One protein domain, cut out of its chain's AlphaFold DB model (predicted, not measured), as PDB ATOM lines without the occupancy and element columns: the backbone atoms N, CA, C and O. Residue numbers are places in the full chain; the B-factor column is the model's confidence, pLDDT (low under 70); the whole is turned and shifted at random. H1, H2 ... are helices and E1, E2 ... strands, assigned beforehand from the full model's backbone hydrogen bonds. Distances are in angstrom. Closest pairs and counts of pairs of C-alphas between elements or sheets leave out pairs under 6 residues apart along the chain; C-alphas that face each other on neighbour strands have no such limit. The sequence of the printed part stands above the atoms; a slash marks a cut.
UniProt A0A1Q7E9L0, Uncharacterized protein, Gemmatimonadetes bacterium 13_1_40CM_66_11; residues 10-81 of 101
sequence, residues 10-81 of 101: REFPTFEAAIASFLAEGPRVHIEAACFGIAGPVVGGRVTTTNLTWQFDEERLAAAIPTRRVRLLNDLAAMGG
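This is residues 10 to 81 of the 101 residues of an uncharacterized protein of Gemmatimonadetes bacterium 13_1_40CM_66_11 (UniProt A0A1Q7E9L0). Picture a small ribbon of two parallel strands, E1 and E4, forming a wall, with the short hairpin of E2 and E3 and the helix H2 over one of its faces. H1 lies off to the side of H2, and the small helix H3 follows directly at the far end of E4. The printed part has 72 residues, with three named helices and four named strands in the order H1 E1 E2 E3 H2 E4 H3. The class is mixed, helices and strands, in two sheets of two strands: E1 and E4 parallel, E2 and E3 antiparallel. The whole is compact, with a radius of gyration of the C-alphas of 12.2 A and spans of 31 by 28 by 20 A.

Find C-alpha 15 at (113.574, -29.481, -32.650); from there H1, residues 15 to 24, runs 14.3 A. Next comes E1, residues 34 to 38, 12.9 A long from C-alpha 34 at (118.123, -36.270, -21.669). E2 is residues 46 to 48 and E3 is residues 55 to 57. H2, residues 58 to 64, runs 9.9 A. E4, residues 70 to 74, runs 13.6 A. H3, residues 75 to 79, ends at C-alpha 79, at (129.800, -42.434, -30.934).

Look first at E1 and E4, parallel at 22 degrees, where N 36 and O 71 are 2.9 A apart and N 38 and O 73 are 2.8 A apart, both within hydrogen-bond range. E2 and E3 are an antiparallel hairpin at 167 degrees, with N 47 and O 56 2.9 A apart, within that range. Residues 42 to 43 pair with residues 46 to 47 of E2, antiparallel. The closest C-alphas of E2 and E4 are those of Arg 46 and Leu 72, 7.4 A apart. For H2 and E4 they are those of Glu 58 and Val 70, 5.4 A apart. H1 and H2 only just touch, with 3 pairs of C-alphas within 8 A, the closest being Glu 16 and Ala 64 at 6.3 A; they run the same way at a steep tilt of 42 degrees. The closest C-alphas of E1 and H3 are those of Gly 37 and Asp 75, 4.8 A apart. H1 is apart from E4 and from H3. In H1, H2 and H3 every O i to N i+4 pair is within hydrogen-bond range.

The two C-alphas farthest apart, Pro 27 and Thr 50, are 32.9 A apart. The printed part has no cut, and no link is long. The mean pLDDT of the printed part is 81.1; residues 50 to 51 and 76 to 81 are under 70.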
ATOM      1  N   ARG A  10     111.336 -32.223 -41.679       85.06
ATOM      2  CA  ARG A  10     110.583 -31.218 -42.454       85.06
ATOM      3  C   ARG A  10     109.182 -30.944 -41.908       85.06
ATOM      4  O   ARG A  10     108.613 -29.909 -42.233       85.06
ATOM      5  N   GLU A  11     108.627 -31.860 -41.121       88.50
ATOM      6  CA  GLU A  11     107.286 -31.728 -40.537       88.50
ATOM      7  C   GLU A  11     107.292 -30.867 -39.269       88.50
ATOM      8  O   GLU A  11     106.236 -30.445 -38.802       88.50
ATOM      9  N   PHE A  12     108.477 -30.565 -38.725       88.56
ATOM     10  CA  PHE A  12     108.621 -29.831 -37.477       88.56
ATOM     11  C   PHE A  12     109.378 -28.515 -37.700       88.56
ATOM     12  O   PHE A  12     110.521 -28.516 -38.162       88.56
ATOM     13  N   PRO A  13     108.787 -27.364 -37.335       87.00
ATOM     14  CA  PRO A  13     109.450 -26.072 -37.491       87.00
ATOM     15  C   PRO A  13     110.640 -25.912 -36.536       87.00
ATOM     16  O   PRO A  13     111.541 -25.119 -36.806       87.00
ATOM     17  N   THR A  14     110.661 -26.671 -35.435       88.50
ATOM     18  CA  THR A  14     111.721 -26.650 -34.424       88.50
ATOM     19  C   THR A  14     112.010 -28.048 -33.883       88.50
ATOM     20  O   THR A  14     111.180 -28.957 -33.975       88.50
ATOM     21  N   PHE A  15     113.185 -28.218 -33.276       88.56
ATOM     22  CA  PHE A  15     113.574 -29.481 -32.650       88.56
ATOM     23  C   PHE A  15     112.728 -29.786 -31.403       88.56
ATOM     24  O   PHE A  15     112.336 -30.927 -31.167       88.56
ATOM     25  N   GLU A  16     112.359 -28.753 -30.644       89.56
ATOM     26  CA  GLU A  16     111.466 -28.836 -29.489       89.56
ATOM     27  C   GLU A  16     110.086 -29.380 -29.879       89.56
ATOM     28  O   GLU A  16     109.530 -30.209 -29.159       89.56
ATOM     29  N   ALA A  17     109.552 -28.968 -31.037       89.62
ATOM     30  CA  ALA A  17     108.275 -29.467 -31.542       89.62
ATOM     31  C   ALA A  17     108.341 -30.969 -31.864       89.62
ATOM     32  O   ALA A  17     107.416 -31.710 -31.529       89.62
ATOM     33  N   ALA A  18     109.454 -31.431 -32.444       90.50
ATOM     34  CA  ALA A  18     109.677 -32.852 -32.701       90.50
ATOM     35  C   ALA A  18     109.750 -33.662 -31.393       90.50
ATOM     36  O   ALA A  18     109.114 -34.709 -31.273       90.50
ATOM     37  N   ILE A  19     110.464 -33.160 -30.376       88.81
ATOM     38  CA  ILE A  19     110.552 -33.820 -29.062       88.81
ATOM     39  C   ILE A  19     109.187 -33.859 -28.371       88.81
ATOM     40  O   ILE A  19     108.804 -34.899 -27.837       88.81
ATOM     41  N   ALA A  20     108.438 -32.756 -28.393       88.00
ATOM     42  CA  ALA A  20     107.106 -32.694 -27.805       88.00
ATOM     43  C   ALA A  20     106.152 -33.695 -28.472       88.00
ATOM     44  O   ALA A  20     105.453 -34.420 -27.764       88.00
ATOM     45  N   SER A  21     106.180 -33.793 -29.808       89.75
ATOM     46  CA  SER A  21     105.409 -34.800 -30.547       89.75
ATOM     47  C   SER A  21     105.801 -36.212 -30.128       89.75
ATOM     48  O   SER A  21     104.936 -37.016 -29.783       89.75
ATOM     49  N   PHE A  22     107.108 -36.496 -30.064       88.56
ATOM     50  CA  PHE A  22     107.587 -37.798 -29.618       88.56
ATOM     51  C   PHE A  22     107.062 -38.113 -28.216       88.56
ATOM     52  O   PHE A  22     106.487 -39.175 -28.019       88.56
ATOM     53  N   LEU A  23     107.206 -37.217 -27.240       86.62
ATOM     54  CA  LEU A  23     106.766 -37.464 -25.864       86.62
ATOM     55  C   LEU A  23     105.239 -37.604 -25.731       86.62
ATOM     56  O   LEU A  23     104.790 -38.403 -24.912       86.62
ATOM     57  N   ALA A  24     104.455 -36.877 -26.531       86.94
ATOM     58  CA  ALA A  24     102.990 -36.882 -26.471       86.94
ATOM     59  C   ALA A  24     102.357 -38.216 -26.902       86.94
ATOM     60  O   ALA A  24     101.312 -38.600 -26.382       86.94
ATOM     61  N   GLU A  25     102.994 -38.938 -27.819       84.19
ATOM     62  CA  GLU A  25     102.554 -40.264 -28.274       84.19
ATOM     63  C   GLU A  25     102.809 -41.384 -27.242       84.19
ATOM     64  O   GLU A  25     102.349 -42.512 -27.415       84.19
ATOM     65  N   GLY A  26     103.587 -41.105 -26.191       81.19
ATOM     66  CA  GLY A  26     103.963 -42.077 -25.169       81.19
ATOM     67  C   GLY A  26     103.227 -41.892 -23.837       81.19
ATOM     68  O   GLY A  26     102.618 -40.852 -23.578       81.19
ATOM     69  N   PRO A  27     103.315 -42.881 -22.929       79.44
ATOM     70  CA  PRO A  27     102.902 -42.681 -21.547       79.44
ATOM     71  C   PRO A  27     103.736 -41.566 -20.906       79.44
ATOM     72  O   PRO A  27     104.929 -41.424 -21.182       79.44
ATOM     73  N   ARG A  28     103.121 -40.790 -20.006       78.50
ATOM     74  CA  ARG A  28     103.847 -39.771 -19.236       78.50
ATOM     75  C   ARG A  28     104.881 -40.459 -18.349       78.50
ATOM     76  O   ARG A  28     104.522 -41.167 -17.413       78.50
ATOM     77  N   VAL A  29     106.157 -40.238 -18.647       78.12
ATOM     78  CA  VAL A  29     107.294 -40.789 -17.902       78.12
ATOM     79  C   VAL A  29     108.096 -39.668 -17.252       78.12
ATOM     80  O   VAL A  29     108.197 -38.566 -17.792       78.12
ATOM     81  N   HIS A  30     108.672 -39.951 -16.085       81.06
ATOM     82  CA  HIS A  30     109.635 -39.053 -15.458       81.06
ATOM     83  C   HIS A  30     110.995 -39.203 -16.151       81.06
ATOM     84  O   HIS A  30     111.506 -40.316 -16.264       81.06
ATOM     85  N   ILE A  31     111.563 -38.095 -16.630       83.69
ATOM     86  CA  ILE A  31     112.844 -38.075 -17.344       83.69
ATOM     87  C   ILE A  31     113.896 -37.454 -16.422       83.69
ATOM     88  O   ILE A  31     113.912 -36.244 -16.206       83.69
ATOM     89  N   GLU A  32     114.802 -38.267 -15.882       85.19
ATOM     90  CA  GLU A  32     115.859 -37.770 -14.986       85.19
ATOM     91  C   GLU A  32     116.941 -36.969 -15.722       85.19
ATOM     92  O   GLU A  32     117.495 -36.016 -15.170       85.19
ATOM     93  N   ALA A  33     117.236 -37.349 -16.967       85.06
ATOM     94  CA  ALA A  33     118.165 -36.662 -17.853       85.06
ATOM     95  C   ALA A  33     117.862 -36.994 -19.321       85.06
ATOM     96  O   ALA A  33     117.359 -38.076 -19.627       85.06
ATOM     97  N   ALA A  34     118.207 -36.080 -20.226       87.06
ATOM     98  CA  ALA A  34     118.123 -36.270 -21.669       87.06
ATOM     99  C   ALA A  34     119.454 -35.904 -22.340       87.06
ATOM    100  O   ALA A  34     120.046 -34.864 -22.053       87.06
ATOM    101  N   CYS A  35     119.910 -36.746 -23.264       88.44
ATOM    102  CA  CYS A  35     121.081 -36.483 -24.095       88.44
ATOM    103  C   CYS A  35     120.687 -36.611 -25.565       88.44
ATOM    104  O   CYS A  35     120.047 -37.594 -25.939       88.44
ATOM    105  N   PHE A  36     121.099 -35.654 -26.393       87.06
ATOM    106  CA  PHE A  36     120.823 -35.670 -27.828       87.06
ATOM    107  C   PHE A  36     122.123 -35.729 -28.622       87.06
ATOM    108  O   PHE A  36     122.981 -34.859 -28.479       87.06
ATOM    109  N   GLY A  37     122.249 -36.762 -29.457       86.69
ATOM    110  CA  GLY A  37     123.294 -36.874 -30.471       86.69
ATOM    111  C   GLY A  37     122.878 -36.122 -31.731       86.69
ATOM    112  O   GLY A  37     121.832 -36.423 -32.304       86.69
ATOM    113  N   ILE A  38     123.668 -35.138 -32.144       84.69
ATOM    114  CA  ILE A  38     123.350 -34.230 -33.243       84.69
ATOM    115  C   ILE A  38     124.362 -34.417 -34.363       84.69
ATOM    116  O   ILE A  38     125.559 -34.270 -34.140       84.69
ATOM    117  N   ALA A  39     123.872 -34.677 -35.574       77.75
ATOM    118  CA  ALA A  39     124.686 -34.698 -36.783       77.75
ATOM    119  C   ALA A  39     125.077 -33.265 -37.177       77.75
ATOM    120  O   ALA A  39     124.421 -32.618 -37.997       77.75
ATOM    121  N   GLY A  40     126.098 -32.727 -36.511       75.06
ATOM    122  CA  GLY A  40     126.555 -31.359 -36.705       75.06
ATOM    123  C   GLY A  40     127.342 -30.800 -35.517       75.06
ATOM    124  O   GLY A  40     127.375 -31.390 -34.435       75.06
ATOM    125  N   PRO A  41     127.991 -29.639 -35.698       74.88
ATOM    126  CA  PRO A  41     128.789 -29.026 -34.649       74.88
ATOM    127  C   PRO A  41     127.915 -28.632 -33.452       74.88
ATOM    128  O   PRO A  41     126.982 -27.838 -33.575       74.88
ATOM    129  N   VAL A  42     128.270 -29.156 -32.277       83.00
ATOM    130  CA  VAL A  42     127.773 -28.677 -30.984       83.00
ATOM    131  C   VAL A  42     128.849 -27.784 -30.383       83.00
ATOM    132  O   VAL A  42     129.927 -28.260 -30.026       83.00
ATOM    133  N   VAL A  43     128.571 -26.486 -30.273       79.31
ATOM    134  CA  VAL A  43     129.527 -25.499 -29.758       79.31
ATOM    135  C   VAL A  43     128.933 -24.855 -28.515       79.31
ATOM    136  O   VAL A  43     127.896 -24.204 -28.586       79.31
ATOM    137  N   GLY A  44     129.568 -25.067 -27.359       79.12
ATOM    138  CA  GLY A  44     129.130 -24.476 -26.089       79.12
ATOM    139  C   GLY A  44     127.699 -24.850 -25.679       79.12
ATOM    140  O   GLY A  44     126.991 -24.003 -25.151       79.12
ATOM    141  N   GLY A  45     127.249 -26.077 -25.972       81.25
ATOM    142  CA  GLY A  45     125.881 -26.517 -25.665       81.25
ATOM    143  C   GLY A  45     124.809 -25.940 -26.598       81.25
ATOM    144  O   GLY A  45     123.623 -26.017 -26.288       81.25
ATOM    145  N   ARG A  46     125.210 -25.368 -27.741       85.31
ATOM    146  CA  ARG A  46     124.323 -24.869 -28.797       85.31
ATOM    147  C   ARG A  46     124.532 -25.643 -30.090       85.31
ATOM    148  O   ARG A  46     125.654 -26.007 -30.443       85.31
ATOM    149  N   VAL A  47     123.435 -25.837 -30.806       86.25
ATOM    150  CA  VAL A  47     123.387 -26.447 -32.128       86.25
ATOM    151  C   VAL A  47     122.872 -25.430 -33.128       86.25
ATOM    152  O   VAL A  47     121.814 -24.829 -32.931       86.25
ATOM    153  N   THR A  48     123.597 -25.323 -34.235       80.75
ATOM    154  CA  THR A  48     123.105 -24.723 -35.472       80.75
ATOM    155  C   THR A  48     123.255 -25.775 -36.552       80.75
ATOM    156  O   THR A  48     124.368 -26.094 -36.973       80.75
ATOM    157  N   THR A  49     122.141 -26.367 -36.967       74.12
ATOM    158  CA  THR A  49     122.165 -27.349 -38.049       74.12
ATOM    159  C   THR A  49     122.414 -26.635 -39.376       74.12
ATOM    160  O   THR A  49     121.848 -25.582 -39.638       74.12
ATOM    161  N   THR A  50     123.272 -27.192 -40.229       67.31
ATOM    162  CA  THR A  50     123.558 -26.616 -41.557       67.31
ATOM    163  C   THR A  50     122.516 -27.024 -42.598       67.31
ATOM    164  O   THR A  50     122.245 -26.271 -43.525       67.31
ATOM    165  N   ASN A  51     121.917 -28.209 -42.433       67.38
ATOM    166  CA  ASN A  51     120.930 -28.780 -43.356       67.38
ATOM    167  C   ASN A  51     119.467 -28.528 -42.936       67.38
ATOM    168  O   ASN A  51     118.542 -28.788 -43.699       67.38
ATOM    169  N   LEU A  52     119.251 -28.051 -41.710       71.19
ATOM    170  CA  LEU A  52     117.941 -27.700 -41.161       71.19
ATOM    171  C   LEU A  52     118.050 -26.297 -40.560       71.19
ATOM    172  O   LEU A  52     119.090 -25.942 -40.021       71.19
ATOM    173  N   THR A  53     116.994 -25.492 -40.600       77.81
ATOM    174  CA  THR A  53     116.989 -24.125 -40.039       77.81
ATOM    175  C   THR A  53     116.880 -24.088 -38.508       77.81
ATOM    176  O   THR A  53     116.606 -23.038 -37.925       77.81
ATOM    177  N   TRP A  54     117.076 -25.224 -37.835       86.12
ATOM    178  CA  TRP A  54     116.931 -25.341 -36.392       86.12
ATOM    179  C   TRP A  54     118.129 -24.747 -35.646       86.12
ATOM    180  O   TRP A  54     119.293 -24.991 -35.972       86.12
ATOM    181  N   GLN A  55     117.816 -23.975 -34.606       85.94
ATOM    182  CA  GLN A  55     118.778 -23.377 -33.687       85.94
ATOM    183  C   GLN A  55     118.265 -23.543 -32.263       85.94
ATOM    184  O   GLN A  55     117.245 -22.960 -31.891       85.94
ATOM    185  N   PHE A  56     118.979 -24.329 -31.468       88.25
ATOM    186  CA  PHE A  56     118.579 -24.663 -30.105       88.25
ATOM    187  C   PHE A  56     119.802 -24.884 -29.219       88.25
ATOM    188  O   PHE A  56     120.930 -25.034 -29.695       88.25
ATOM    189  N   ASP A  57     119.578 -24.862 -27.914       88.56
ATOM    190  CA  ASP A  57     120.602 -25.042 -26.895       88.56
ATOM    191  C   ASP A  57     120.055 -25.876 -25.730       88.56
ATOM    192  O   ASP A  57     118.853 -26.145 -25.640       88.56
ATOM    193  N   GLU A  58     120.961 -26.337 -24.870       88.69
ATOM    194  CA  GLU A  58     120.630 -27.164 -23.706       88.69
ATOM    195  C   GLU A  58     119.603 -26.490 -22.779       88.69
ATOM    196  O   GLU A  58     118.716 -27.171 -22.264       88.69
ATOM    197  N   GLU A  59     119.666 -25.166 -22.607       86.38
ATOM    198  CA  GLU A  59     118.758 -24.412 -21.733       86.38
ATOM    199  C   GLU A  59     117.333 -24.369 -22.293       86.38
ATOM    200  O   GLU A  59     116.370 -24.665 -21.580       86.38
ATOM    201  N   ARG A  60     117.188 -24.063 -23.588       86.06
ATOM    202  CA  ARG A  60     115.890 -24.081 -24.283       86.06
ATOM    203  C   ARG A  60     115.253 -25.463 -24.243       86.06
ATOM    204  O   ARG A  60     114.056 -25.585 -23.982       86.06
ATOM    205  N   LEU A  61     116.052 -26.508 -24.433       87.38
ATOM    206  CA  LEU A  61     115.564 -27.882 -24.366       87.38
ATOM    207  C   LEU A  61     115.185 -28.301 -22.946       87.38
ATOM    208  O   LEU A  61     114.173 -28.973 -22.769       87.38
ATOM    209  N   ALA A  62     115.934 -27.875 -21.929       86.12
ATOM    210  CA  ALA A  62     115.586 -28.126 -20.530       86.12
ATOM    211  C   ALA A  62     114.271 -27.442 -20.112       86.12
ATOM    212  O   ALA A  62     113.612 -27.897 -19.180       86.12
ATOM    213  N   ALA A  63     113.865 -26.369 -20.799       83.75
ATOM    214  CA  ALA A  63     112.552 -25.754 -20.610       83.75
ATOM    215  C   ALA A  63     111.422 -26.502 -21.347       83.75
ATOM    216  O   ALA A  63     110.287 -26.507 -20.876       83.75
ATOM    217  N   ALA A  64     111.719 -27.128 -22.491       82.06
ATOM    218  CA  ALA A  64     110.738 -27.844 -23.313       82.06
ATOM    219  C   ALA A  64     110.505 -29.304 -22.875       82.06
ATOM    220  O   ALA A  64     109.456 -29.884 -23.154       82.06
ATOM    221  N   ILE A  65     111.482 -29.909 -22.201       84.00
ATOM    222  CA  ILE A  65     111.451 -31.299 -21.738       84.00
ATOM    223  C   ILE A  65     111.159 -31.298 -20.232       84.00
ATOM    224  O   ILE A  65     111.645 -30.419 -19.524       84.00
ATOM    225  N   PRO A  66     110.432 -32.290 -19.684       81.75
ATOM    226  CA  PRO A  66     110.224 -32.427 -18.240       81.75
ATOM    227  C   PRO A  66     111.502 -32.871 -17.486       81.75
ATOM    228  O   PRO A  66     111.450 -33.772 -16.652       81.75
ATOM    229  N   THR A  67     112.659 -32.266 -17.781       81.88
ATOM    230  CA  THR A  67     113.946 -32.520 -17.127       81.88
ATOM    231  C   THR A  67     114.838 -31.280 -17.116       81.88
ATOM    232  O   THR A  67     114.894 -30.529 -18.081       81.88
ATOM    233  N   ARG A  68     115.603 -31.093 -16.034       79.44
ATOM    234  CA  ARG A  68     116.606 -30.014 -15.926       79.44
ATOM    235  C   ARG A  68     117.991 -30.411 -16.434       79.44
ATOM    236  O   ARG A  68     118.880 -29.570 -16.492       79.44
ATOM    237  N   ARG A  69     118.206 -31.692 -16.733       86.38
ATOM    238  CA  ARG A  69     119.509 -32.225 -17.142       86.38
ATOM    239  C   ARG A  69     119.457 -32.566 -18.621       86.38
ATOM    240  O   ARG A  69     119.103 -33.684 -18.979       86.38
ATOM    241  N   VAL A  70     119.799 -31.596 -19.463       88.69
ATOM    242  CA  VAL A  70     119.897 -31.784 -20.913       88.69
ATOM    243  C   VAL A  70     121.342 -31.627 -21.359       88.69
ATOM    244  O   VAL A  70     122.035 -30.727 -20.895       88.69
ATOM    245  N   ARG A  71     121.802 -32.516 -22.240       88.12
ATOM    246  CA  ARG A  71     123.129 -32.445 -22.860       88.12
ATOM    247  C   ARG A  71     123.042 -32.609 -24.370       88.12
ATOM    248  O   ARG A  71     122.368 -33.517 -24.859       88.12
ATOM    249  N   LEU A  72     123.764 -31.768 -25.101       86.88
ATOM    250  CA  LEU A  72     123.944 -31.881 -26.546       86.88
ATOM    251  C   LEU A  72     125.329 -32.452 -26.840       86.88
ATOM    252  O   LEU A  72     126.345 -31.985 -26.324       86.88
ATOM    253  N   LEU A  73     125.369 -33.490 -27.668       83.88
ATOM    254  CA  LEU A  73     126.587 -34.174 -28.077       83.88
ATOM    255  C   LEU A  73     126.620 -34.205 -29.603       83.88
ATOM    256  O   LEU A  73     125.620 -34.524 -30.236       83.88
ATOM    257  N   ASN A  74     127.765 -33.885 -30.200       79.31
ATOM    258  CA  ASN A  74     127.972 -34.147 -31.624       79.31
ATOM    259  C   ASN A  74     127.875 -35.664 -31.856       79.31
ATOM    260  O   ASN A  74     128.368 -36.413 -31.017       79.31
ATOM    261  N   ASP A  75     127.280 -36.131 -32.947       71.06
ATOM    262  CA  ASP A  75     127.137 -37.555 -33.262       71.06
ATOM    263  C   ASP A  75     128.489 -38.290 -33.277       71.06
ATOM    264  O   ASP A  75     128.593 -39.385 -32.727       71.06
ATOM    265  N   LEU A  76     129.560 -37.647 -33.750       59.25
ATOM    266  CA  LEU A  76     130.926 -38.174 -33.683       59.25
ATOM    267  C   LEU A  76     131.441 -38.295 -32.237       59.25
ATOM    268  O   LEU A  76     132.106 -39.267 -31.886       59.25
ATOM    269  N   ALA A  77     131.103 -37.334 -31.374       56.91
ATOM    270  CA  ALA A  77     131.446 -37.375 -29.951       56.91
ATOM    271  C   ALA A  77     130.548 -38.347 -29.163       56.91
ATOM    272  O   ALA A  77     131.006 -38.971 -28.211       56.91
ATOM    273  N   ALA A  78     129.290 -38.509 -29.575       56.31
ATOM    274  CA  ALA A  78     128.327 -39.439 -29.002       56.31
ATOM    275  C   ALA A  78     128.691 -40.891 -29.345       56.31
ATOM    276  O   ALA A  78     128.606 -41.754 -28.475       56.31
ATOM    277  N   MET A  79     129.196 -41.149 -30.560       54.00
ATOM    278  CA  MET A  79     129.800 -42.434 -30.934       54.00
ATOM    279  C   MET A  79     131.073 -42.728 -30.121       54.00
ATOM    280  O   MET A  79     131.321 -43.877 -29.767       54.00
ATOM    281  N   GLY A  80     131.839 -41.697 -29.741       47.94
ATOM    282  CA  GLY A  80     132.961 -41.802 -28.795       47.94
ATOM    283  C   GLY A  80     132.558 -41.853 -27.311       47.94
ATOM    284  O   GLY A  80     133.417 -42.013 -26.444       47.94
ATOM    285  N   GLY A  81     131.264 -41.736 -26.995       49.12
ATOM    286  CA  GLY A  81     130.713 -41.591 -25.641       49.12
ATOM    287  C   GLY A  81     130.695 -42.860 -24.785       49.12
ATOM    288  O   GLY A  81     130.315 -42.793 -23.620       49.12
TER     289      GLY A  81